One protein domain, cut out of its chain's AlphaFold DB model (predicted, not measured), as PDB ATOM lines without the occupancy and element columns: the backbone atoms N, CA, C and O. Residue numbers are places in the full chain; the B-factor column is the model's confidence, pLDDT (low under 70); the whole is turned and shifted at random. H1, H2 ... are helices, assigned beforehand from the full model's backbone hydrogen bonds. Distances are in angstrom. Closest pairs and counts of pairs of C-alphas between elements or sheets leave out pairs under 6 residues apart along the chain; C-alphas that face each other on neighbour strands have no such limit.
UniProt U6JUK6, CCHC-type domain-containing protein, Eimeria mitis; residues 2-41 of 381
ATOM      1  N   LYS A   2     165.526 145.796 104.850       62.75
ATOM      2  CA  LYS A   2     164.943 146.080 106.164       62.75
ATOM      3  C   LYS A   2     164.070 144.883 106.569       62.75
ATOM      4  O   LYS A   2     163.423 144.287 105.709       62.75
ATOM      5  N   GLU A   3     164.116 144.494 107.835       70.06
ATOM      6  CA  GLU A   3     163.312 143.383 108.345       70.06
ATOM      7  C   GLU A   3     161.848 143.834 108.424       70.06
ATOM      8  O   GLU A   3     161.558 144.875 109.006       70.06
ATOM      9  N   ASN A   4     160.944 143.086 107.782       74.69
ATOM     10  CA  ASN A   4     159.501 143.281 107.912       74.69
ATOM     11  C   ASN A   4     158.990 142.317 108.984       74.69
ATOM     12  O   ASN A   4     158.770 141.130 108.704       74.69
ATOM     13  N   GLU A   5     158.885 142.792 110.221       81.38
ATOM     14  CA  GLU A   5     158.419 141.980 111.341       81.38
ATOM     15  C   GLU A   5     156.894 142.013 111.441       81.38
ATOM     16  O   GLU A   5     156.246 143.049 111.345       81.38
ATOM     17  N   TRP A   6     156.289 140.852 111.680       81.00
ATOM     18  CA  TRP A   6     154.851 140.786 111.902       81.00
ATOM     19  C   TRP A   6     154.458 141.401 113.255       81.00
ATOM     20  O   TRP A   6     154.666 140.791 114.308       81.00
ATOM     21  N   THR A   7     153.807 142.567 113.225       84.50
ATOM     22  CA  THR A   7     153.333 143.296 114.420       84.50
ATOM     23  C   THR A   7     151.963 142.837 114.932       84.50
ATOM     24  O   THR A   7     151.500 143.289 115.978       84.50
ATOM     25  N   GLY A   8     151.290 141.920 114.228       77.19
ATOM     26  CA  GLY A   8     149.905 141.530 114.527       77.19
ATOM     27  C   GLY A   8     148.849 142.311 113.745       77.19
ATOM     28  O   GLY A   8     147.680 141.930 113.783       77.19
ATOM     29  N   ASN A   9     149.241 143.361 113.018       78.06
ATOM     30  CA  ASN A   9     148.354 144.155 112.177       78.06
ATOM     31  C   ASN A   9     148.703 143.971 110.695       78.06
ATOM     32  O   ASN A   9     149.784 144.338 110.244       78.06
ATOM     33  N   TYR A  10     147.752 143.439 109.926       69.19
ATOM     34  CA  TYR A  10     147.952 143.156 108.506       69.19
ATOM     35  C   TYR A  10     148.202 144.418 107.671       69.19
ATOM     36  O   TYR A  10     149.030 144.396 106.767       69.19
ATOM     37  N   ASN A  11     147.521 145.529 107.977       71.00
ATOM     38  CA  ASN A  11     147.699 146.774 107.224       71.00
ATOM     39  C   ASN A  11     149.077 147.392 107.469       71.00
ATOM     40  O   ASN A  11     149.697 147.884 106.537       71.00
ATOM     41  N   GLU A  12     149.560 147.345 108.709       80.81
ATOM     42  CA  GLU A  12     150.883 147.860 109.069       80.81
ATOM     43  C   GLU A  12     151.985 147.032 108.398       80.81
ATOM     44  O   GLU A  12     152.838 147.588 107.716       80.81
ATOM     45  N   TYR A  13     151.871 145.703 108.463       77.38
ATOM     46  CA  TYR A  13     152.784 144.773 107.799       77.38
ATOM     47  C   TYR A  13     152.843 144.962 106.272       77.38
ATOM     48  O   TYR A  13     153.917 144.915 105.670       77.38
ATOM     49  N   CYS A  14     151.691 145.178 105.630       69.62
ATOM     50  CA  CYS A  14     151.621 145.444 104.193       69.62
ATOM     51  C   CYS A  14     152.207 146.812 103.824       69.62
ATOM     52  O   CYS A  14     152.878 146.918 102.801       69.62
ATOM     53  N   ASN A  15     151.988 147.839 104.649       75.50
ATOM     54  CA  ASN A  15     152.548 149.171 104.422       75.50
ATOM     55  C   ASN A  15     154.075 149.157 104.565       75.50
ATOM     56  O   ASN A  15     154.768 149.650 103.682       75.50
ATOM     57  N   GLU A  16     154.608 148.510 105.606       78.38
ATOM     58  CA  GLU A  16     156.057 148.353 105.775       78.38
ATOM     59  C   GLU A  16     156.679 147.541 104.637       78.38
ATOM     60  O   GLU A  16     157.734 147.911 104.120       78.38
ATOM     61  N   PHE A  17     156.015 146.470 104.187       75.88
ATOM     62  CA  PHE A  17     156.467 145.723 103.018       75.88
ATOM     63  C   PHE A  17     156.477 146.587 101.751       75.88
ATOM     64  O   PHE A  17     157.450 146.565 101.003       75.88
ATOM     65  N   SER A  18     155.420 147.370 101.525       75.31
ATOM     66  CA  SER A  18     155.307 148.284 100.387       75.31
ATOM     67  C   SER A  18     156.411 149.339 100.403       75.31
ATOM     68  O   SER A  18     156.999 149.625  99.361       75.31
ATOM     69  N   ASP A  19     156.750 149.869 101.576       76.81
ATOM     70  CA  ASP A  19     157.868 150.795 101.740       76.81
ATOM     71  C   ASP A  19     159.206 150.103 101.448       76.81
ATOM     72  O   ASP A  19     160.087 150.697 100.833       76.81
ATOM     73  N   ILE A  20     159.379 148.841 101.843       75.88
ATOM     74  CA  ILE A  20     160.595 148.067 101.548       75.88
ATOM     75  C   ILE A  20     160.740 147.813 100.047       75.88
ATOM     76  O   ILE A  20     161.838 147.970  99.518       75.88
ATOM     77  N   VAL A  21     159.649 147.459  99.363       75.81
ATOM     78  CA  VAL A  21     159.632 147.242  97.909       75.81
ATOM     79  C   VAL A  21     159.875 148.552  97.163       75.81
ATOM     80  O   VAL A  21     160.620 148.570  96.191       75.81
ATOM     81  N   SER A  22     159.304 149.657  97.645       76.81
ATOM     82  CA  SER A  22     159.462 150.981  97.031       76.81
ATOM     83  C   SER A  22     160.860 151.578  97.244       76.81
ATOM     84  O   SER A  22     161.305 152.391  96.440       76.81
ATOM     85  N   ASN A  23     161.557 151.182  98.315       71.12
ATOM     86  CA  ASN A  23     162.902 151.657  98.662       71.12
ATOM     87  C   ASN A  23     164.035 150.682  98.267       71.12
ATOM     88  O   ASN A  23     165.204 150.996  98.496       71.12
ATOM     89  N   GLY A  24     163.718 149.490  97.755       61.34
ATOM     90  CA  GLY A  24     164.670 148.402  97.502       61.34
ATOM     91  C   GLY A  24     164.982 148.175  96.019       61.34
ATOM     92  O   GLY A  24     164.143 148.411  95.159       61.34
ATOM     93  N   GLU A  25     166.200 147.693  95.736       56.53
ATOM     94  CA  GLU A  25     166.650 147.239  94.407       56.53
ATOM     95  C   GLU A  25     165.700 146.204  93.777       56.53
ATOM     96  O   GLU A  25     165.024 145.460  94.489       56.53
ATOM     97  N   GLU A  26     165.697 146.147  92.436       61.94
ATOM     98  CA  GLU A  26     164.858 145.276  91.597       61.94
ATOM     99  C   GLU A  26     164.987 143.792  91.976       61.94
ATOM    100  O   GLU A  26     165.797 143.039  91.435       61.94
ATOM    101  N   LEU A  27     164.159 143.350  92.920       64.94
ATOM    102  CA  LEU A  27     163.985 141.939  93.222       64.94
ATOM    103  C   LEU A  27     162.944 141.345  92.273       64.94
ATOM    104  O   LEU A  27     161.902 141.964  92.029       64.94
ATOM    105  N   PRO A  28     163.158 140.117  91.779       71.38
ATOM    106  CA  PRO A  28     162.140 139.409  91.026       71.38
ATOM    107  C   PRO A  28     160.864 139.271  91.862       71.38
ATOM    108  O   PRO A  28     160.925 138.975  93.057       71.38
ATOM    109  N   GLY A  29     159.694 139.402  91.232       59.16
ATOM    110  CA  GLY A  29     158.403 139.292  91.929       59.16
ATOM    111  C   GLY A  29     158.232 137.989  92.725       59.16
ATOM    112  O   GLY A  29     157.622 137.994  93.792       59.16
ATOM    113  N   HIS A  30     158.845 136.892  92.262       62.31
ATOM    114  CA  HIS A  30     158.965 135.629  93.002       62.31
ATOM    115  C   HIS A  30     159.579 135.825  94.395       62.31
ATOM    116  O   HIS A  30     159.014 135.382  95.394       62.31
ATOM    117  N   ASP A  31     160.730 136.492  94.462       67.06
ATOM    118  CA  ASP A  31     161.487 136.650  95.699       67.06
ATOM    119  C   ASP A  31     160.760 137.595  96.649       67.06
ATOM    120  O   ASP A  31     160.685 137.318  97.843       67.06
ATOM    121  N   LEU A  32     160.131 138.650  96.120       70.81
ATOM    122  CA  LEU A  32     159.292 139.557  96.905       70.81
ATOM    123  C   LEU A  32     158.146 138.815  97.596       70.81
ATOM    124  O   LEU A  32     157.957 138.941  98.805       70.81
ATOM    125  N   ILE A  33     157.429 137.978  96.852       70.06
ATOM    126  CA  ILE A  33     156.366 137.132  97.398       70.06
ATOM    127  C   ILE A  33     156.918 136.199  98.483       70.06
ATOM    128  O   ILE A  33     156.293 136.018  99.531       70.06
ATOM    129  N   MET A  34     158.096 135.612  98.260       73.81
ATOM    130  CA  MET A  34     158.727 134.723  99.235       73.81
ATOM    131  C   MET A  34     159.130 135.466 100.511       73.81
ATOM    132  O   MET A  34     158.888 134.949 101.602       73.81
ATOM    133  N   TYR A  35     159.665 136.684 100.403       74.31
ATOM    134  CA  TYR A  35     159.984 137.539 101.548       74.31
ATOM    135  C   TYR A  35     158.731 137.957 102.322       74.31
ATOM    136  O   TYR A  35     158.713 137.845 103.550       74.31
ATOM    137  N   PHE A  36     157.665 138.349 101.620       76.25
ATOM    138  CA  PHE A  36     156.381 138.692 102.229       76.25
ATOM    139  C   PHE A  36     155.799 137.512 103.014       76.25
ATOM    140  O   PHE A  36     155.415 137.631 104.173       76.25
ATOM    141  N   LEU A  37     155.773 136.320 102.420       76.19
ATOM    142  CA  LEU A  37     155.216 135.153 103.098       76.19
ATOM    143  C   LEU A  37     156.117 134.663 104.237       76.19
ATOM    144  O   LEU A  37     155.598 134.156 105.236       76.19
ATOM    145  N   ALA A  38     157.440 134.779 104.109       78.44
ATOM    146  CA  ALA A  38     158.394 134.340 105.127       78.44
ATOM    147  C   ALA A  38     158.295 135.149 106.429       78.44
ATOM    148  O   ALA A  38     158.480 134.561 107.499       78.44
ATOM    149  N   GLY A  39     157.970 136.444 106.343       78.38
ATOM    150  CA  GLY A  39     157.784 137.305 107.514       78.38
ATOM    151  C   GLY A  39     156.455 137.093 108.250       78.38
ATOM    152  O   GLY A  39     156.338 137.474 109.413       78.38
ATOM    153  N   LEU A  40     155.475 136.423 107.632       81.94
ATOM    154  CA  LEU A  40     154.218 136.077 108.297       81.94
ATOM    155  C   LEU A  40     154.375 134.887 109.267       81.94
ATOM    156  O   LEU A  40     155.066 133.907 108.952       81.94
ATOM    157  N   PRO A  41     153.670 134.899 110.415       81.38
ATOM    158  CA  PRO A  41     153.482 133.725 111.257       81.38
ATOM    159  C   PRO A  41     152.893 132.555 110.468       81.38
ATOM    160  O   PRO A  41     152.121 132.735 109.528       81.38
TER     161      PRO A  41
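Overview. This is residues 2 to 41 of the 381 residues of the protein "CCHC-type domain-containing protein" of Eimeria mitis (UniProt U6JUK6). A leading stretch, residues 2 to 8, runs alongside H1 and turns into it; H1 and H2 then form a loose pair running opposite ways, and the loop end, residues 25 to 31, sticks out. The printed part has 40 residues with two named helices, H1 then H2, and no named strand; the class is all helix. It is compact, with a radius of gyration of the C-alphas of 9.6 A, and elongated, spanning 27 by 17 by 14 A.

Along the chain. H1, residues 10 to 23, begins at C-alpha 10 (147.952, 143.156, 108.506) and is 19.8 A long from first to last C-alpha. H2, residues 29 to 39, is 15.7 A long and ends at C-alpha 39 (157.784, 137.305, 107.514).

Arrangement. H1 and H2 are close but not clearly touching; their closest C-alphas, of Phe 17 and Phe 36, are 7.1 A apart. They run opposite ways at a steep tilt of 42 degrees. In H1 and H2 every O i to N i+4 pair is within hydrogen-bond range.

Size, cuts and confidence. The farthest C-alphas, of Gly 8 and Glu 26, are 27.6 A apart. The printed part has no cut, and the link from H1 to H2 is tight. Mean pLDDT of the printed part is 73.1; residues 2, 10, 14, 24 to 27 and 29 to 31 are under 70.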